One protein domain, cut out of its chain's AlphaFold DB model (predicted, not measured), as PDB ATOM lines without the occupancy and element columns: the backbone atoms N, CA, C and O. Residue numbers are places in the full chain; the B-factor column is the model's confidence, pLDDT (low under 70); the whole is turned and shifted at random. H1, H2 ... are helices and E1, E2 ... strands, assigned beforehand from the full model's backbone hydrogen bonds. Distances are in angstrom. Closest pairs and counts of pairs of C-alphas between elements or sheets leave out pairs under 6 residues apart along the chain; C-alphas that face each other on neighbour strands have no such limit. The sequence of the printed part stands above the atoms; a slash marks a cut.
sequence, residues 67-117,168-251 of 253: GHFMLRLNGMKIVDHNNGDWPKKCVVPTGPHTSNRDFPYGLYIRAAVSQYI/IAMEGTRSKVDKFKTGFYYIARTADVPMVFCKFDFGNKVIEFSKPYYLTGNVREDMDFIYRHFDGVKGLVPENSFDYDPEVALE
ATOM      1  N   GLY A  67     -16.096   7.157   1.448       90.69
ATOM      2  CA  GLY A  67     -15.195   6.156   0.866       90.69
ATOM      3  C   GLY A  67     -14.200   6.771  -0.118       90.69
ATOM      4  O   GLY A  67     -12.991   6.603   0.041       90.69
ATOM      5  N   HIS A  68     -14.694   7.557  -1.078       91.19
ATOM      6  CA  HIS A  68     -13.843   8.284  -2.025       91.19
ATOM      7  C   HIS A  68     -12.886   9.258  -1.333       91.19
ATOM      8  O   HIS A  68     -11.711   9.324  -1.691       91.19
ATOM      9  N   PHE A  69     -13.371  10.003  -0.337       92.69
ATOM     10  CA  PHE A  69     -12.554  10.945   0.420       92.69
ATOM     11  C   PHE A  69     -11.403  10.242   1.149       92.69
ATOM     12  O   PHE A  69     -10.251  10.646   1.000       92.69
ATOM     13  N   MET A  70     -11.690   9.152   1.866       93.44
ATOM     14  CA  MET A  70     -10.676   8.391   2.601       93.44
ATOM     15  C   MET A  70      -9.639   7.767   1.665       93.44
ATOM     16  O   MET A  70      -8.445   7.826   1.952       93.44
ATOM     17  N   LEU A  71     -10.056   7.223   0.519       93.06
ATOM     18  CA  LEU A  71      -9.121   6.684  -0.475       93.06
ATOM     19  C   LEU A  71      -8.227   7.781  -1.061       93.06
ATOM     20  O   LEU A  71      -7.013   7.600  -1.130       93.06
ATOM     21  N   ARG A  72      -8.797   8.951  -1.371       92.81
ATOM     22  CA  ARG A  72      -8.045  10.105  -1.877       92.81
ATOM     23  C   ARG A  72      -7.023  10.632  -0.866       92.81
ATOM     24  O   ARG A  72      -5.913  10.958  -1.275       92.81
ATOM     25  N   LEU A  73      -7.360  10.687   0.426       93.50
ATOM     26  CA  LEU A  73      -6.408  11.066   1.484       93.50
ATOM     27  C   LEU A  73      -5.223  10.100   1.573       93.50
ATOM     28  O   LEU A  73      -4.102  10.524   1.831       93.50
ATOM     29  N   ASN A  74      -5.464   8.817   1.312       89.00
ATOM     30  CA  ASN A  74      -4.419   7.798   1.263       89.00
ATOM     31  C   ASN A  74      -3.745   7.700  -0.122       89.00
ATOM     32  O   ASN A  74      -2.971   6.780  -0.370       89.00
ATOM     33  N   GLY A  75      -4.025   8.638  -1.034       93.31
ATOM     34  CA  GLY A  75      -3.428   8.697  -2.369       93.31
ATOM     35  C   GLY A  75      -3.896   7.608  -3.334       93.31
ATOM     36  O   GLY A  75      -3.307   7.482  -4.404       93.31
ATOM     37  N   MET A  76      -4.934   6.846  -2.981       96.25
ATOM     38  CA  MET A  76      -5.440   5.729  -3.772       96.25
ATOM     39  C   MET A  76      -6.481   6.191  -4.791       96.25
ATOM     40  O   MET A  76      -7.397   6.958  -4.479       96.25
ATOM     41  N   LYS A  77      -6.371   5.668  -6.010       96.06
ATOM     42  CA  LYS A  77      -7.370   5.785  -7.076       96.06
ATOM     43  C   LYS A  77      -8.204   4.513  -7.160       96.06
ATOM     44  O   LYS A  77      -7.799   3.459  -6.678       96.06
ATOM     45  N   ILE A  78      -9.365   4.627  -7.790       95.31
ATOM     46  CA  ILE A  78     -10.280   3.512  -8.018       95.31
ATOM     47  C   ILE A  78     -10.442   3.346  -9.517       95.31
ATOM     48  O   ILE A  78     -10.698   4.330 -10.213       95.31
ATOM     49  N   VAL A  79     -10.325   2.115  -9.989       96.44
ATOM     50  CA  VAL A  79     -10.691   1.728 -11.349       96.44
ATOM     51  C   VAL A  79     -11.728   0.620 -11.230       96.44
ATOM     52  O   VAL A  79     -11.438  -0.436 -10.683       96.44
ATOM     53  N   ASP A  80     -12.951   0.863 -11.691       95.62
ATOM     54  CA  ASP A  80     -13.994  -0.164 -11.755       95.62
ATOM     55  C   ASP A  80     -14.401  -0.374 -13.209       95.62
ATOM     56  O   ASP A  80     -15.133   0.435 -13.778       95.62
ATOM     57  N   HIS A  81     -13.948  -1.475 -13.810       96.12
ATOM     58  CA  HIS A  81     -14.251  -1.794 -15.208       96.12
ATOM     59  C   HIS A  81     -15.703  -2.236 -15.441       96.12
ATOM     60  O   HIS A  81     -16.099  -2.428 -16.592       96.12
ATOM     61  N   ASN A  82     -16.496  -2.386 -14.377       91.94
ATOM     62  CA  ASN A  82     -17.933  -2.660 -14.448       91.94
ATOM     63  C   ASN A  82     -18.771  -1.374 -14.482       91.94
ATOM     64  O   ASN A  82     -19.967  -1.441 -14.739       91.94
ATOM     65  N   ASN A  83     -18.181  -0.206 -14.193       87.44
ATOM     66  CA  ASN A  83     -18.899   1.069 -14.067       87.44
ATOM     67  C   ASN A  83     -20.131   0.981 -13.138       87.44
ATOM     68  O   ASN A  83     -21.174   1.571 -13.419       87.44
ATOM     69  N   GLY A  84     -20.029   0.221 -12.042       85.50
ATOM     70  CA  GLY A  84     -21.133  -0.017 -11.107       85.50
ATOM     71  C   GLY A  84     -22.141  -1.104 -11.511       85.50
ATOM     72  O   GLY A  84     -22.907  -1.537 -10.647       85.50
ATOM     73  N   ASP A  85     -22.107  -1.613 -12.748       91.19
ATOM     74  CA  ASP A  85     -22.982  -2.691 -13.236       91.19
ATOM     75  C   ASP A  85     -22.400  -4.077 -12.924       91.19
ATOM     76  O   ASP A  85     -21.891  -4.809 -13.772       91.19
ATOM     77  N   TRP A  86     -22.389  -4.407 -11.635       95.38
ATOM     78  CA  TRP A  86     -21.847  -5.671 -11.152       95.38
ATOM     79  C   TRP A  86     -22.889  -6.793 -11.203       95.38
ATOM     80  O   TRP A  86     -24.048  -6.560 -10.841       95.38
ATOM     81  N   PRO A  87     -22.480  -8.052 -11.464       96.81
ATOM     82  CA  PRO A  87     -23.360  -9.202 -11.302       96.81
ATOM     83  C   PRO A  87     -23.998  -9.233  -9.908       96.81
ATOM     84  O   PRO A  87     -23.322  -9.025  -8.895       96.81
ATOM     85  N   LYS A  88     -25.296  -9.559  -9.829       96.19
ATOM     86  CA  LYS A  88     -26.015  -9.734  -8.549       96.19
ATOM     87  C   LYS A  88     -25.312 -10.726  -7.616       96.19
ATOM     88  O   LYS A  88     -25.309 -10.547  -6.395       96.19
ATOM     89  N   LYS A  89     -24.698 -11.760  -8.197       98.12
ATOM     90  CA  LYS A  89     -23.907 -12.771  -7.496       98.12
ATOM     91  C   LYS A  89     -22.535 -12.898  -8.137       98.12
ATOM     92  O   LYS A  89     -22.445 -13.136  -9.336       98.12
ATOM     93  N   CYS A  90     -21.485 -12.775  -7.338       98.31
ATOM     94  CA  CYS A  90     -20.123 -13.033  -7.790       98.31
ATOM     95  C   CYS A  90     -19.206 -13.361  -6.613       98.31
ATOM     96  O   CYS A  90     -19.435 -12.947  -5.471       98.31
ATOM     97  N   VAL A  91     -18.127 -14.081  -6.896       98.38
ATOM     98  CA  VAL A  91     -16.968 -14.114  -6.002       98.38
ATOM     99  C   VAL A  91     -16.076 -12.928  -6.361       98.38
ATOM    100  O   VAL A  91     -15.981 -12.534  -7.518       98.38
ATOM    101  N   VAL A  92     -15.432 -12.330  -5.370       97.88
ATOM    102  CA  VAL A  92     -14.508 -11.204  -5.512       97.88
ATOM    103  C   VAL A  92     -13.147 -11.655  -4.978       97.88
ATOM    104  O   VAL A  92     -12.803 -11.354  -3.826       97.88
ATOM    105  N   PRO A  93     -12.396 -12.472  -5.747       97.25
ATOM    106  CA  PRO A  93     -11.046 -12.859  -5.369       97.25
ATOM    107  C   PRO A  93     -10.196 -11.597  -5.294       97.25
ATOM    108  O   PRO A  93     -10.182 -10.783  -6.217       97.25
ATOM    109  N   THR A  94      -9.564 -11.402  -4.149       95.25
ATOM    110  CA  THR A  94      -8.911 -10.144  -3.813       95.25
ATOM    111  C   THR A  94      -7.467 -10.409  -3.407       95.25
ATOM    112  O   THR A  94      -7.205 -11.365  -2.675       95.25
ATOM    113  N   GLY A  95      -6.553  -9.552  -3.850       93.25
ATOM    114  CA  GLY A  95      -5.134  -9.573  -3.498       93.25
ATOM    115  C   GLY A  95      -4.387  -8.405  -4.158       93.25
ATOM    116  O   GLY A  95      -4.981  -7.689  -4.958       93.25
ATOM    117  N   PRO A  96      -3.106  -8.174  -3.858       93.00
ATOM    118  CA  PRO A  96      -2.348  -8.793  -2.785       93.00
ATOM    119  C   PRO A  96      -2.803  -8.304  -1.394       93.00
ATOM    120  O   PRO A  96      -2.934  -7.100  -1.167       93.00
ATOM    121  N   HIS A  97      -3.012  -9.218  -0.443       90.69
ATOM    122  CA  HIS A  97      -3.202  -8.876   0.974       90.69
ATOM    123  C   HIS A  97      -1.906  -9.090   1.731       90.69
ATOM    124  O   HIS A  97      -1.526 -10.216   2.023       90.69
ATOM    125  N   THR A  98      -1.244  -8.009   2.101       92.75
ATOM    126  CA  THR A  98       0.099  -8.048   2.699       92.75
ATOM    127  C   THR A  98       0.128  -7.435   4.094       92.75
ATOM    128  O   THR A  98       1.112  -7.569   4.821       92.75
ATOM    129  N   SER A  99      -0.966  -6.788   4.510       90.88
ATOM    130  CA  SER A  99      -1.080  -6.121   5.797       90.88
ATOM    131  C   SER A  99      -2.490  -6.187   6.377       90.88
ATOM    132  O   SER A  99      -3.509  -6.308   5.701       90.88
ATOM    133  N   ASN A 100      -2.571  -6.031   7.692       85.44
ATOM    134  CA  ASN A 100      -3.836  -5.806   8.389       85.44
ATOM    135  C   ASN A 100      -4.462  -4.461   7.992       85.44
ATOM    136  O   ASN A 100      -5.684  -4.306   8.000       85.44
ATOM    137  N   ARG A 101      -3.612  -3.509   7.588       87.00
ATOM    138  CA  ARG A 101      -4.008  -2.182   7.117       87.00
ATOM    139  C   ARG A 101      -4.769  -2.215   5.794       87.00
ATOM    140  O   ARG A 101      -5.424  -1.226   5.499       87.00
ATOM    141  N   ASP A 102      -4.766  -3.330   5.063       85.81
ATOM    142  CA  ASP A 102      -5.537  -3.501   3.823       85.81
ATOM    143  C   ASP A 102      -7.053  -3.529   4.100       85.81
ATOM    144  O   ASP A 102      -7.872  -3.152   3.262       85.81
ATOM    145  N   PHE A 103      -7.453  -3.918   5.316       85.44
ATOM    146  CA  PHE A 103      -8.860  -4.073   5.680       85.44
ATOM    147  C   PHE A 103      -9.664  -2.754   5.649       85.44
ATOM    148  O   PHE A 103     -10.719  -2.735   5.009       85.44
ATOM    149  N   PRO A 104      -9.202  -1.638   6.258       88.31
ATOM    150  CA  PRO A 104      -9.829  -0.329   6.076       88.31
ATOM    151  C   PRO A 104     -10.021   0.075   4.610       88.31
ATOM    152  O   PRO A 104     -11.105   0.532   4.253       88.31
ATOM    153  N   TYR A 105      -9.035  -0.164   3.738       91.31
ATOM    154  CA  TYR A 105      -9.179   0.099   2.301       91.31
ATOM    155  C   TYR A 105     -10.319  -0.724   1.692       91.31
ATOM    156  O   TYR A 105     -11.117  -0.178   0.935       91.31
ATOM    157  N   GLY A 106     -10.476  -1.988   2.102       89.25
ATOM    158  CA  GLY A 106     -11.622  -2.838   1.757       89.25
ATOM    159  C   GLY A 106     -12.990  -2.291   2.203       89.25
ATOM    160  O   GLY A 106     -14.007  -2.531   1.544       89.25
ATOM    161  N   LEU A 107     -13.048  -1.536   3.306       87.62
ATOM    162  CA  LEU A 107     -14.263  -0.841   3.756       87.62
ATOM    163  C   LEU A 107     -14.510   0.457   2.980       87.62
ATOM    164  O   LEU A 107     -15.658   0.784   2.672       87.62
ATOM    165  N   TYR A 108     -13.453   1.194   2.645       91.12
ATOM    166  CA  TYR A 108     -13.569   2.431   1.877       91.12
ATOM    167  C   TYR A 108     -13.972   2.150   0.434       91.12
ATOM    168  O   TYR A 108     -14.868   2.806  -0.094       91.12
ATOM    169  N   ILE A 109     -13.362   1.134  -0.180       92.12
ATOM    170  CA  ILE A 109     -13.596   0.803  -1.579       92.12
ATOM    171  C   ILE A 109     -15.013   0.301  -1.812       92.12
ATOM    172  O   ILE A 109     -15.673   0.803  -2.714       92.12
ATOM    173  N   ARG A 110     -15.538  -0.593  -0.958       89.88
ATOM    174  CA  ARG A 110     -16.925  -1.075  -1.093       89.88
ATOM    175  C   ARG A 110     -17.933   0.074  -1.044       89.88
ATOM    176  O   ARG A 110     -18.921   0.041  -1.766       89.88
ATOM    177  N   ALA A 111     -17.671   1.079  -0.202       88.81
ATOM    178  CA  ALA A 111     -18.507   2.264  -0.086       88.81
ATOM    179  C   ALA A 111     -18.401   3.107  -1.354       88.81
ATOM    180  O   ALA A 111     -19.421   3.477  -1.922       88.81
ATOM    181  N   ALA A 112     -17.180   3.354  -1.829       89.81
ATOM    182  CA  ALA A 112     -16.928   4.150  -3.021       89.81
ATOM    183  C   ALA A 112     -17.558   3.539  -4.287       89.81
ATOM    184  O   ALA A 112     -18.250   4.240  -5.016       89.81
ATOM    185  N   VAL A 113     -17.424   2.225  -4.508       91.00
ATOM    186  CA  VAL A 113     -18.066   1.545  -5.654       91.00
ATOM    187  C   VAL A 113     -19.548   1.230  -5.430       91.00
ATOM    188  O   VAL A 113     -20.210   0.688  -6.312       91.00
ATOM    189  N   SER A 114     -20.085   1.552  -4.248       89.56
ATOM    190  CA  SER A 114     -21.483   1.309  -3.870       89.56
ATOM    191  C   SER A 114     -21.929  -0.152  -4.045       89.56
ATOM    192  O   SER A 114     -23.092  -0.436  -4.324       89.56
ATOM    193  N   GLN A 115     -21.005  -1.097  -3.836       89.19
ATOM    194  CA  GLN A 115     -21.264  -2.534  -3.918       89.19
ATOM    195  C   GLN A 115     -21.328  -3.150  -2.522       89.19
ATOM    196  O   GLN A 115     -20.402  -3.024  -1.717       89.19
ATOM    197  N   TYR A 116     -22.403  -3.890  -2.242       89.12
ATOM    198  CA  TYR A 116     -22.545  -4.617  -0.981       89.12
ATOM    199  C   TYR A 116     -21.723  -5.915  -0.994       89.12
ATOM    200  O   TYR A 116     -22.243  -7.011  -1.218       89.12
ATOM    201  N   ILE A 117     -20.416  -5.784  -0.769       91.38
ATOM    202  CA  ILE A 117     -19.471  -6.904  -0.746       91.38
ATOM    203  C   ILE A 117     -19.369  -7.466   0.675       91.38
ATOM    204  O   ILE A 117     -19.068  -6.760   1.640       91.38
ATOM    205  N   ILE A 168     -12.970 -12.665  -0.951       92.69
ATOM    206  CA  ILE A 168     -12.090 -13.700  -0.408       92.69
ATOM    207  C   ILE A 168     -10.634 -13.426  -0.807       92.69
ATOM    208  O   ILE A 168     -10.344 -13.163  -1.969       92.69
ATOM    209  N   ALA A 169      -9.726 -13.477   0.171       92.38
ATOM    210  CA  ALA A 169      -8.289 -13.383  -0.078       92.38
ATOM    211  C   ALA A 169      -7.786 -14.696  -0.691       92.38
ATOM    212  O   ALA A 169      -8.041 -15.769  -0.130       92.38
ATOM    213  N   MET A 170      -7.099 -14.619  -1.827       93.56
ATOM    214  CA  MET A 170      -6.657 -15.800  -2.580       93.56
ATOM    215  C   MET A 170      -5.453 -16.480  -1.925       93.56
ATOM    216  O   MET A 170      -5.319 -17.700  -1.963       93.56
ATOM    217  N   GLU A 171      -4.604 -15.702  -1.265       91.38
ATOM    218  CA  GLU A 171      -3.392 -16.141  -0.574       91.38
ATOM    219  C   GLU A 171      -3.731 -16.891   0.719       91.38
ATOM    220  O   GLU A 171      -3.048 -17.832   1.128       91.38
ATOM    221  N   GLY A 172      -4.820 -16.486   1.381       86.81
ATOM    222  CA  GLY A 172      -5.258 -17.032   2.668       86.81
ATOM    223  C   GLY A 172      -4.365 -16.654   3.860       86.81
ATOM    224  O   GLY A 172      -4.626 -17.101   4.978       86.81
ATOM    225  N   THR A 173      -3.342 -15.832   3.642       87.94
ATOM    226  CA  THR A 173      -2.425 -15.272   4.642       87.94
ATOM    227  C   THR A 173      -1.954 -13.891   4.175       87.94
ATOM    228  O   THR A 173      -2.280 -13.482   3.067       87.94
ATOM    229  N   ARG A 174      -1.228 -13.167   5.034       90.69
ATOM    230  CA  ARG A 174      -0.592 -11.876   4.709       90.69
ATOM    231  C   ARG A 174       0.911 -11.973   4.465       90.69
ATOM    232  O   ARG A 174       1.537 -10.997   4.072       90.69
ATOM    233  N   SER A 175       1.482 -13.135   4.760       91.81
ATOM    234  CA  SER A 175       2.855 -13.479   4.402       91.81
ATOM    235  C   SER A 175       2.943 -13.790   2.911       91.81
ATOM    236  O   SER A 175       1.944 -14.200   2.319       91.81
ATOM    237  N   LYS A 176       4.142 -13.664   2.335       93.12
ATOM    238  CA  LYS A 176       4.407 -14.101   0.962       93.12
ATOM    239  C   LYS A 176       3.958 -15.550   0.738       93.12
ATOM    240  O   LYS A 176       4.143 -16.407   1.608       93.12
ATOM    241  N   VAL A 177       3.379 -15.809  -0.431       92.88
ATOM    242  CA  VAL A 177       3.024 -17.149  -0.905       92.88
ATOM    243  C   VAL A 177       3.449 -17.306  -2.357       92.88
ATOM    244  O   VAL A 177       3.356 -16.350  -3.120       92.88
ATOM    245  N   ASP A 178       3.823 -18.523  -2.739       91.75
ATOM    246  CA  ASP A 178       4.169 -18.848  -4.130       91.75
ATOM    247  C   ASP A 178       2.978 -19.451  -4.897       91.75
ATOM    248  O   ASP A 178       3.000 -19.576  -6.118       91.75
ATOM    249  N   LYS A 179       1.908 -19.831  -4.180       92.06
ATOM    250  CA  LYS A 179       0.675 -20.387  -4.757       92.06
ATOM    251  C   LYS A 179      -0.562 -19.834  -4.059       92.06
ATOM    252  O   LYS A 179      -0.623 -19.770  -2.826       92.06
ATOM    253  N   PHE A 180      -1.594 -19.523  -4.837       93.75
ATOM    254  CA  PHE A 180      -2.908 -19.179  -4.306       93.75
ATOM    255  C   PHE A 180      -3.666 -20.426  -3.842       93.75
ATOM    256  O   PHE A 180      -3.503 -21.537  -4.346       93.75
ATOM    257  N   LYS A 181      -4.550 -20.247  -2.861       92.69
ATOM    258  CA  LYS A 181      -5.506 -21.276  -2.446       92.69
ATOM    259  C   LYS A 181      -6.612 -21.380  -3.488       92.69
ATOM    260  O   LYS A 181      -7.224 -20.387  -3.834       92.69
ATOM    261  N   THR A 182      -6.997 -22.588  -3.878       93.56
ATOM    262  CA  THR A 182      -8.034 -22.817  -4.906       93.56
ATOM    263  C   THR A 182      -9.476 -22.700  -4.398       93.56
ATOM    264  O   THR A 182     -10.429 -22.860  -5.157       93.56
ATOM    265  N   GLY A 183      -9.684 -22.415  -3.109       92.81
ATOM    266  CA  GLY A 183     -11.022 -22.379  -2.512       92.81
ATOM    267  C   GLY A 183     -11.966 -21.378  -3.185       92.81
ATOM    268  O   GLY A 183     -13.131 -21.699  -3.389       92.81
ATOM    269  N   PHE A 184     -11.474 -20.194  -3.566       95.06
ATOM    270  CA  PHE A 184     -12.282 -19.182  -4.258       95.06
ATOM    271  C   PHE A 184     -12.751 -19.669  -5.639       95.06
ATOM    272  O   PHE A 184     -13.914 -19.463  -5.984       95.06
ATOM    273  N   TYR A 185     -11.878 -20.371  -6.370       96.69
ATOM    274  CA  TYR A 185     -12.164 -20.948  -7.681       96.69
ATOM    275  C   TYR A 185     -13.287 -21.979  -7.582       96.69
ATOM    276  O   TYR A 185     -14.310 -21.877  -8.257       96.69
ATOM    277  N   TYR A 186     -13.142 -22.942  -6.668       96.12
ATOM    278  CA  TYR A 186     -14.155 -23.976  -6.483       96.12
ATOM    279  C   TYR A 186     -15.464 -23.417  -5.926       96.12
ATOM    280  O   TYR A 186     -16.522 -23.919  -6.281       96.12
ATOM    281  N   ILE A 187     -15.435 -22.354  -5.112       95.94
ATOM    282  CA  ILE A 187     -16.661 -21.656  -4.699       95.94
ATOM    283  C   ILE A 187     -17.381 -21.078  -5.918       95.94
ATOM    284  O   ILE A 187     -18.572 -21.341  -6.071       95.94
ATOM    285  N   ALA A 188     -16.683 -20.327  -6.775       97.88
ATOM    286  CA  ALA A 188     -17.272 -19.734  -7.977       97.88
ATOM    287  C   ALA A 188     -17.846 -20.815  -8.906       97.88
ATOM    288  O   ALA A 188     -18.996 -20.718  -9.326       97.88
ATOM    289  N   ARG A 189     -17.092 -21.904  -9.119       97.00
ATOM    290  CA  ARG A 189     -17.514 -23.054  -9.929       97.00
ATOM    291  C   ARG A 189     -18.734 -23.773  -9.357       97.00
ATOM    292  O   ARG A 189     -19.676 -24.051 -10.085       97.00
ATOM    293  N   THR A 190     -18.737 -24.102  -8.064       96.06
ATOM    294  CA  THR A 190     -19.847 -24.837  -7.430       96.06
ATOM    295  C   THR A 190     -21.104 -23.978  -7.278       96.06
ATOM    296  O   THR A 190     -22.214 -24.512  -7.277       96.06
ATOM    297  N   ALA A 191     -20.945 -22.665  -7.118       96.75
ATOM    298  CA  ALA A 191     -22.057 -21.723  -7.058       96.75
ATOM    299  C   ALA A 191     -22.568 -21.294  -8.444       96.75
ATOM    300  O   ALA A 191     -23.639 -20.696  -8.492       96.75
ATOM    301  N   ASP A 192     -21.830 -21.604  -9.515       97.50
ATOM    302  CA  ASP A 192     -22.100 -21.173 -10.892       97.50
ATOM    303  C   ASP A 192     -22.246 -19.644 -11.010       97.50
ATOM    304  O   ASP A 192     -23.256 -19.101 -11.455       97.50
ATOM    305  N   VAL A 193     -21.242 -18.924 -10.501       98.38
ATOM    306  CA  VAL A 193     -21.212 -17.453 -10.489       98.38
ATOM    307  C   VAL A 193     -19.886 -16.928 -11.040       98.38
ATOM    308  O   VAL A 193     -18.845 -17.557 -10.832       98.38
ATOM    309  N   PRO A 194     -19.880 -15.752 -11.693       98.44
ATOM    310  CA  PRO A 194     -18.649 -15.146 -12.182       98.44
ATOM    311  C   PRO A 194     -17.749 -14.664 -11.038       98.44
ATOM    312  O   PRO A 194     -18.174 -14.491  -9.886       98.44
ATOM    313  N   MET A 195     -16.496 -14.380 -11.381       98.56
ATOM    314  CA  MET A 195     -15.541 -13.689 -10.520       98.56
ATOM    315  C   MET A 195     -15.358 -12.241 -10.963       98.56
ATOM    316  O   MET A 195     -15.289 -11.957 -12.151       98.56
ATOM    317  N   VAL A 196     -15.239 -11.325 -10.008       98.38
ATOM    318  CA  VAL A 196     -14.770  -9.956 -10.247       98.38
ATOM    319  C   VAL A 196     -13.481  -9.785  -9.460       98.38
ATOM    320  O   VAL A 196     -13.508  -9.739  -8.232       98.38
ATOM    321  N   PHE A 197     -12.339  -9.760 -10.137       98.25
ATOM    322  CA  PHE A 197     -11.042  -9.679  -9.473       98.25
ATOM    323  C   PHE A 197     -10.838  -8.294  -8.881       98.25
ATOM    324  O   PHE A 197     -11.148  -7.299  -9.530       98.25
ATOM    325  N   CYS A 198     -10.319  -8.233  -7.657       97.50
ATOM    326  CA  CYS A 198      -9.990  -6.988  -6.979       97.50
ATOM    327  C   CYS A 198      -8.491  -6.929  -6.688       97.50
ATOM    328  O   CYS A 198      -7.983  -7.709  -5.877       97.50
ATOM    329  N   LYS A 199      -7.796  -5.991  -7.332       96.94
ATOM    330  CA  LYS A 199      -6.367  -5.745  -7.144       96.94
ATOM    331  C   LYS A 199      -6.139  -4.604  -6.169       96.94
ATOM    332  O   LYS A 199      -6.608  -3.491  -6.396       96.94
ATOM    333  N   PHE A 200      -5.377  -4.870  -5.118       96.00
ATOM    334  CA  PHE A 200      -4.848  -3.868  -4.200       96.00
ATOM    335  C   PHE A 200      -3.430  -3.489  -4.634       96.00
ATOM    336  O   PHE A 200      -2.446  -3.989  -4.094       96.00
ATOM    337  N   ASP A 201      -3.326  -2.619  -5.638       96.56
ATOM    338  CA  ASP A 201      -2.046  -2.180  -6.187       96.56
ATOM    339  C   ASP A 201      -1.561  -0.908  -5.484       96.56
ATOM    340  O   ASP A 201      -1.827   0.226  -5.893       96.56
ATOM    341  N   PHE A 202      -0.843  -1.088  -4.381       95.38
ATOM    342  CA  PHE A 202      -0.250   0.017  -3.635       95.38
ATOM    343  C   PHE A 202       0.978   0.608  -4.337       95.38
ATOM    344  O   PHE A 202       1.285   1.779  -4.110       95.38
ATOM    345  N   GLY A 203       1.634  -0.154  -5.222       94.69
ATOM    346  CA  GLY A 203       2.736   0.334  -6.052       94.69
ATOM    347  C   GLY A 203       2.278   1.427  -7.017       94.69
ATOM    348  O   GLY A 203       2.844   2.521  -7.038       94.69
ATOM    349  N   ASN A 204       1.185   1.174  -7.741       96.31
ATOM    350  CA  ASN A 204       0.565   2.146  -8.649       96.31
ATOM    351  C   ASN A 204      -0.465   3.060  -7.963       96.31
ATOM    352  O   ASN A 204      -0.985   3.992  -8.583       96.31
ATOM    353  N   LYS A 205      -0.745   2.825  -6.674       96.56
ATOM    354  CA  LYS A 205      -1.769   3.512  -5.868       96.56
ATOM    355  C   LYS A 205      -3.168   3.414  -6.482       96.56
ATOM    356  O   LYS A 205      -3.905   4.402  -6.558       96.56
ATOM    357  N   VAL A 206      -3.544   2.221  -6.927       96.88
ATOM    358  CA  VAL A 206      -4.840   1.919  -7.538       96.88
ATOM    359  C   VAL A 206      -5.470   0.718  -6.840       96.88
ATOM    360  O   VAL A 206      -4.816  -0.289  -6.593       96.88
ATOM    361  N   ILE A 207      -6.764   0.815  -6.540       96.81
ATOM    362  CA  ILE A 207      -7.599  -0.360  -6.298       96.81
ATOM    363  C   ILE A 207      -8.440  -0.580  -7.552       96.81
ATOM    364  O   ILE A 207      -9.203   0.304  -7.951       96.81
ATOM    365  N   GLU A 208      -8.261  -1.730  -8.193       97.06
ATOM    366  CA  GLU A 208      -8.853  -2.038  -9.494       97.06
ATOM    367  C   GLU A 208      -9.802  -3.234  -9.402       97.06
ATOM    368  O   GLU A 208      -9.447  -4.261  -8.828       97.06
ATOM    369  N   PHE A 209     -10.979  -3.117 -10.016       97.94
ATOM    370  CA  PHE A 209     -11.918  -4.215 -10.215       97.94
ATOM    371  C   PHE A 209     -12.034  -4.580 -11.688       97.94
ATOM    372  O   PHE A 209     -12.331  -3.718 -12.518       97.94
ATOM    373  N   SER A 210     -11.838  -5.857 -12.011       97.81
ATOM    374  CA  SER A 210     -11.962  -6.375 -13.376       97.81
ATOM    375  C   SER A 210     -13.413  -6.396 -13.865       97.81
ATOM    376  O   SER A 210     -14.352  -6.318 -13.077       97.81
ATOM    377  N   LYS A 211     -13.613  -6.611 -15.170       97.56
ATOM    378  CA  LYS A 211     -14.901  -7.113 -15.680       97.56
ATOM    379  C   LYS A 211     -15.204  -8.509 -15.111       97.56
ATOM    380  O   LYS A 211     -14.267  -9.178 -14.653       97.56
ATOM    381  N   PRO A 212     -16.463  -8.984 -15.161       98.19
ATOM    382  CA  PRO A 212     -16.802 -10.319 -14.699       98.19
ATOM    383  C   PRO A 212     -16.096 -11.371 -15.557       98.19
ATOM    384  O   PRO A 212     -16.176 -11.346 -16.784       98.19
ATOM    385  N   TYR A 213     -15.410 -12.295 -14.898       98.31
ATOM    386  CA  TYR A 213     -14.762 -13.448 -15.500       98.31
ATOM    387  C   TYR A 213     -15.611 -14.691 -15.246       98.31
ATOM    388  O   TYR A 213     -15.882 -15.046 -14.094       98.31
ATOM    389  N   TYR A 214     -16.033 -15.344 -16.324       98.06
ATOM    390  CA  TYR A 214     -16.773 -16.599 -16.277       98.06
ATOM    391  C   TYR A 214     -15.787 -17.749 -16.447       98.06
ATOM    392  O   TYR A 214     -14.971 -17.730 -17.365       98.06
ATOM    393  N   LEU A 215     -15.851 -18.724 -15.542       97.62
ATOM    394  CA  LEU A 215     -14.949 -19.871 -15.571       97.62
ATOM    395  C   LEU A 215     -15.141 -20.678 -16.853       97.62
ATOM    396  O   LEU A 215     -16.271 -20.995 -17.226       97.62
ATOM    397  N   THR A 216     -14.034 -21.064 -17.479       97.12
ATOM    398  CA  THR A 216     -14.041 -21.953 -18.652       97.12
ATOM    399  C   THR A 216     -14.360 -23.397 -18.262       97.12
ATOM    400  O   THR A 216     -14.829 -24.186 -19.080       97.12
ATOM    401  N   GLY A 217     -14.104 -23.752 -16.998       92.00
ATOM    402  CA  GLY A 217     -14.188 -25.117 -16.483       92.00
ATOM    403  C   GLY A 217     -12.860 -25.875 -16.568       92.00
ATOM    404  O   GLY A 217     -12.728 -26.920 -15.920       92.00
ATOM    405  N   ASN A 218     -11.873 -25.331 -17.288       96.31
ATOM    406  CA  ASN A 218     -10.496 -25.802 -17.282       96.31
ATOM    407  C   ASN A 218      -9.728 -25.113 -16.147       96.31
ATOM    408  O   ASN A 218      -9.351 -23.947 -16.233       96.31
ATOM    409  N   VAL A 219      -9.487 -25.863 -15.068       94.75
ATOM    410  CA  VAL A 219      -8.852 -25.343 -13.846       94.75
ATOM    411  C   VAL A 219      -7.478 -24.748 -14.133       94.75
ATOM    412  O   VAL A 219      -7.147 -23.699 -13.589       94.75
ATOM    413  N   ARG A 220      -6.686 -25.401 -14.988       94.94
ATOM    414  CA  ARG A 220      -5.321 -24.973 -15.289       94.94
ATOM    415  C   ARG A 220      -5.310 -23.654 -16.059       94.94
ATOM    416  O   ARG A 220      -4.573 -22.755 -15.677       94.94
ATOM    417  N   GLU A 221      -6.144 -23.532 -17.090       95.94
ATOM    418  CA  GLU A 221      -6.270 -22.304 -17.891       95.94
ATOM    419  C   GLU A 221      -6.834 -21.144 -17.069       95.94
ATOM    420  O   GLU A 221      -6.280 -20.046 -17.079       95.94
ATOM    421  N   ASP A 222      -7.899 -21.394 -16.305       97.56
ATOM    422  CA  ASP A 222      -8.505 -20.366 -15.464       97.56
ATOM    423  C   ASP A 222      -7.516 -19.867 -14.399       97.56
ATOM    424  O   ASP A 222      -7.408 -18.663 -14.161       97.56
ATOM    425  N   MET A 223      -6.783 -20.775 -13.743       96.00
ATOM    426  CA  MET A 223      -5.803 -20.400 -12.725       96.00
ATOM    427  C   MET A 223      -4.579 -19.708 -13.330       96.00
ATOM    428  O   MET A 223      -4.110 -18.749 -12.727       96.00
ATOM    429  N   ASP A 224      -4.089 -20.117 -14.508       95.94
ATOM    430  CA  ASP A 224      -3.036 -19.396 -15.249       95.94
ATOM    431  C   ASP A 224      -3.468 -17.955 -15.552       95.94
ATOM    432  O   ASP A 224      -2.738 -17.015 -15.229       95.94
ATOM    433  N   PHE A 225      -4.697 -17.763 -16.045       97.06
ATOM    434  CA  PHE A 225      -5.267 -16.431 -16.251       97.06
ATOM    435  C   PHE A 225      -5.297 -15.618 -14.951       97.06
ATOM    436  O   PHE A 225      -4.864 -14.464 -14.934       97.06
ATOM    437  N   ILE A 226      -5.785 -16.209 -13.853       96.75
ATOM    438  CA  ILE A 226      -5.847 -15.539 -12.546       96.75
ATOM    439  C   ILE A 226      -4.446 -15.142 -12.086       96.75
ATOM    440  O   ILE A 226      -4.239 -13.999 -11.695       96.75
ATOM    441  N   TYR A 227      -3.473 -16.046 -12.139       95.69
ATOM    442  CA  TYR A 227      -2.120 -15.738 -11.699       95.69
ATOM    443  C   TYR A 227      -1.497 -14.602 -12.513       95.69
ATOM    444  O   TYR A 227      -1.012 -13.639 -11.922       95.69
ATOM    445  N   ARG A 228      -1.598 -14.648 -13.847       95.75
ATOM    446  CA  ARG A 228      -1.136 -13.560 -14.726       95.75
ATOM    447  C   ARG A 228      -1.843 -12.241 -14.440       95.75
ATOM    448  O   ARG A 228      -1.226 -11.187 -14.530       95.75
ATOM    449  N   HIS A 229      -3.126 -12.284 -14.086       95.81
ATOM    450  CA  HIS A 229      -3.890 -11.083 -13.760       95.81
ATOM    451  C   HIS A 229      -3.339 -10.348 -12.529       95.81
ATOM    452  O   HIS A 229      -3.429  -9.121 -12.465       95.81
ATOM    453  N   PHE A 230      -2.787 -11.083 -11.560       95.56
ATOM    454  CA  PHE A 230      -2.233 -10.538 -10.317       95.56
ATOM    455  C   PHE A 230      -0.704 -10.415 -10.321       95.56
ATOM    456  O   PHE A 230      -0.138  -9.952  -9.330       95.56
ATOM    457  N   ASP A 231      -0.041 -10.797 -11.410       94.12
ATOM    458  CA  ASP A 231       1.408 -10.708 -11.517       94.12
ATOM    459  C   ASP A 231       1.895  -9.250 -11.463       94.12
ATOM    460  O   ASP A 231       1.264  -8.329 -11.986       94.12
ATOM    461  N   GLY A 232       3.013  -9.032 -10.774       91.00
ATOM    462  CA  GLY A 232       3.627  -7.718 -10.589       91.00
ATOM    463  C   GLY A 232       2.868  -6.745  -9.676       91.00
ATOM    464  O   GLY A 232       3.406  -5.677  -9.370       91.00
ATOM    465  N   VAL A 233       1.667  -7.083  -9.195       95.62
ATOM    466  CA  VAL A 233       0.883  -6.208  -8.309       95.62
ATOM    467  C   VAL A 233       1.564  -6.112  -6.946       95.62
ATOM    468  O   VAL A 233       1.784  -7.121  -6.275       95.62
ATOM    469  N   LYS A 234       1.883  -4.891  -6.503       96.12
ATOM    470  CA  LYS A 234       2.574  -4.675  -5.224       96.12
ATOM    471  C   LYS A 234       1.598  -4.325  -4.106       96.12
ATOM    472  O   LYS A 234       0.862  -3.343  -4.187       96.12
ATOM    473  N   GLY A 235       1.622  -5.138  -3.052       94.75
ATOM    474  CA  GLY A 235       0.868  -4.919  -1.825       94.75
ATOM    475  C   GLY A 235       1.439  -3.785  -0.978       94.75
ATOM    476  O   GLY A 235       2.495  -3.228  -1.271       94.75
ATOM    477  N   LEU A 236       0.736  -3.450   0.106       93.19
ATOM    478  CA  LEU A 236       1.164  -2.415   1.046       93.19
ATOM    479  C   LEU A 236       2.514  -2.733   1.706       93.19
ATOM    480  O   LEU A 236       3.261  -1.810   2.024       93.19
ATOM    481  N   VAL A 237       2.810  -4.018   1.923       95.50
ATOM    482  CA  VAL A 237       4.149  -4.523   2.261       95.50
ATOM    483  C   VAL A 237       4.694  -5.215   1.005       95.50
ATOM    484  O   VAL A 237       4.318  -6.364   0.748       95.50
ATOM    485  N   PRO A 238       5.515  -4.526   0.186       93.56
ATOM    486  CA  PRO A 238       5.902  -5.001  -1.140       93.56
ATOM    487  C   PRO A 238       6.578  -6.373  -1.138       93.56
ATOM    488  O   PRO A 238       6.362  -7.154  -2.063       93.56
ATOM    489  N   GLU A 239       7.333  -6.700  -0.092       93.75
ATOM    490  CA  GLU A 239       8.085  -7.952   0.048       93.75
ATOM    491  C   GLU A 239       7.170  -9.172   0.188       93.75
ATOM    492  O   GLU A 239       7.554 -10.279  -0.180       93.75
ATOM    493  N   ASN A 240       5.948  -8.967   0.686       93.56
ATOM    494  CA  ASN A 240       4.932 -10.010   0.817       93.56
ATOM    495  C   ASN A 240       4.045 -10.138  -0.428       93.56
ATOM    496  O   ASN A 240       3.106 -10.934  -0.422       93.56
ATOM    497  N   SER A 241       4.302  -9.345  -1.470       92.31
ATOM    498  CA  SER A 241       3.533  -9.419  -2.712       92.31
ATOM    499  C   SER A 241       3.761 -10.754  -3.415       92.31
ATOM    500  O   SER A 241       4.815 -11.380  -3.281       92.31
ATOM    501  N   PHE A 242       2.750 -11.172  -4.169       89.50
ATOM    502  CA  PHE A 242       2.833 -12.338  -5.031       89.50
ATOM    503  C   PHE A 242       3.690 -12.019  -6.262       89.50
ATOM    504  O   PHE A 242       3.547 -10.945  -6.847       89.50
ATOM    505  N   ASP A 243       4.554 -12.953  -6.648       89.62
ATOM    506  CA  ASP A 243       5.304 -12.911  -7.903       89.62
ATOM    507  C   ASP A 243       4.977 -14.207  -8.659       89.62
ATOM    508  O   ASP A 243       5.050 -15.295  -8.079       89.62
ATOM    509  N   TYR A 244       4.544 -14.102  -9.916       90.88
ATOM    510  CA  TYR A 244       4.068 -15.269 -10.650       90.88
ATOM    511  C   TYR A 244       5.221 -16.097 -11.222       90.88
ATOM    512  O   TYR A 244       5.949 -15.649 -12.105       90.88
ATOM    513  N   ASP A 245       5.321 -17.345 -10.771       90.94
ATOM    514  CA  ASP A 245       6.130 -18.384 -11.405       90.94
ATOM    515  C   ASP A 245       5.200 -19.504 -11.907       90.94
ATOM    516  O   ASP A 245       4.599 -20.199 -11.082       90.94
ATOM    517  N   PRO A 246       5.034 -19.700 -13.230       87.19
ATOM    518  CA  PRO A 246       4.129 -20.710 -13.776       87.19
ATOM    519  C   PRO A 246       4.511 -22.145 -13.398       87.19
ATOM    520  O   PRO A 246       3.613 -22.981 -13.258       87.19
ATOM    521  N   GLU A 247       5.801 -22.446 -13.225       88.25
ATOM    522  CA  GLU A 247       6.268 -23.795 -12.889       88.25
ATOM    523  C   GLU A 247       5.846 -24.167 -11.469       88.25
ATOM    524  O   GLU A 247       5.391 -25.283 -11.220       88.25
ATOM    525  N   VAL A 248       5.898 -23.199 -10.554       86.06
ATOM    526  CA  VAL A 248       5.482 -23.377  -9.162       86.06
ATOM    527  C   VAL A 248       3.962 -23.258  -9.033       86.06
ATOM    528  O   VAL A 248       3.297 -24.137  -8.480       86.06
ATOM    529  N   ALA A 249       3.374 -22.187  -9.555       83.81
ATOM    530  CA  ALA A 249       1.989 -21.803  -9.303       83.81
ATOM    531  C   ALA A 249       0.953 -22.766  -9.909       83.81
ATOM    532  O   ALA A 249      -0.136 -22.918  -9.344       83.81
ATOM    533  N   LEU A 250       1.285 -23.428 -11.026       88.31
ATOM    534  CA  LEU A 250       0.399 -24.359 -11.741       88.31
ATOM    535  C   LEU A 250       0.705 -25.839 -11.484       88.31
ATOM    536  O   LEU A 250       0.057 -26.719 -12.060       88.31
ATOM    537  N   GLU A 251       1.694 -26.144 -10.652       86.75
ATOM    538  CA  GLU A 251       2.008 -27.521 -10.281       86.75
ATOM    539  C   GLU A 251       0.862 -28.126  -9.448       86.75
ATOM    540  O   GLU A 251       0.486 -27.600  -8.395       86.75
TER     541      GLU A 251
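AT A GLANCE: This is residues 67 to 117 and 168 to 251 of the 253 residues of the protein "PlsC domain-containing protein" of Lewinellaceae bacterium SD302 (UniProt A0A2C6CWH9). The domain is a slab built on a small twisted sheet of four strands, with H2 crossing one face over E4 and E3, H1 at the E1 end, and H3 and H4 at the E2 end. H5 lies far from H1 on the long axis, after a long link that runs along the side where E2 and E3 end. The printed part has 135 residues, with five named helices and four named strands in the order H1 E1 E2 H2 H3 E3 E4 H4 H5; under half of the residues are in these elements. The sheet, of order E1 E4 E3 E2, is mixed, and so is the class, with helices and strands. The whole is compact, with a radius of gyration of the C-alphas of 14.3 A, and spans 41 by 35 by 19 A, only just flat.

IN THESE COORDINATES: H1, residues 67 to 73, begins at C-alpha 67 (-15.195, 6.156, 0.866). E1 is residues 77 to 80. E2, residues 89 to 95, is 19.5 A long. H2, residues 102 to 112, is 15.3 A long. After the cut comes H3, residues 183 to 191, 12.0 A long. E3 is residues 198 to 201 and E4 residues 206 to 209. H4, residues 219 to 230, is 16.6 A long. H5, residues 246 to 249, ends at C-alpha 249 (1.989, -21.803, -9.303).

HOW THE PARTS SIT: E1, an edge strand, is parallel to E4, with N 79 and O 207 2.9 A apart. E4 and E3 form an antiparallel hairpin, with N 199 and O 208 at 2.8 A. E3 is parallel to the other edge strand, E2, with N 198 and O 93 at 2.9 A. H2 is on the sheet at a height of 9.5 A, over E4 and E3, and runs across the strands, at 63 degrees to E4 on the local plane. H1 touches H2 at a steep tilt of 56 degrees, opposite ways; their closest C-alphas, of Gly 67 and Tyr 108, are 4.2 A apart. H1 only grazes the sheet, with residues 68 to 72. H3 is on the sheet; the closest C-alphas of E2 and H3, of Val 91 and Ala 188, are 6.0 A apart. H4 only grazes the sheet, with residues 226 to 230. H3 and H4 are near each other. H4 and H5 are close but not clearly touching, with the closest C-alphas, of Asp 224 and Pro 246, at 7.4 A. In H1, H3 and H4 every O i to N i+4 pair is within hydrogen-bond range; in H2 5 of 7 are, and H5 is too short for such a pair.

THE WHOLE: The two C-alphas farthest apart, of Phe 69 and Glu 251, are 42.5 A apart. Residues 118 to 167 are not printed; C-alphas 117 and 168 are 10.0 A apart across the cut. The link from H4 to H5 is long. The mean pLDDT of the printed part is 93.5, and no printed residue is under 70.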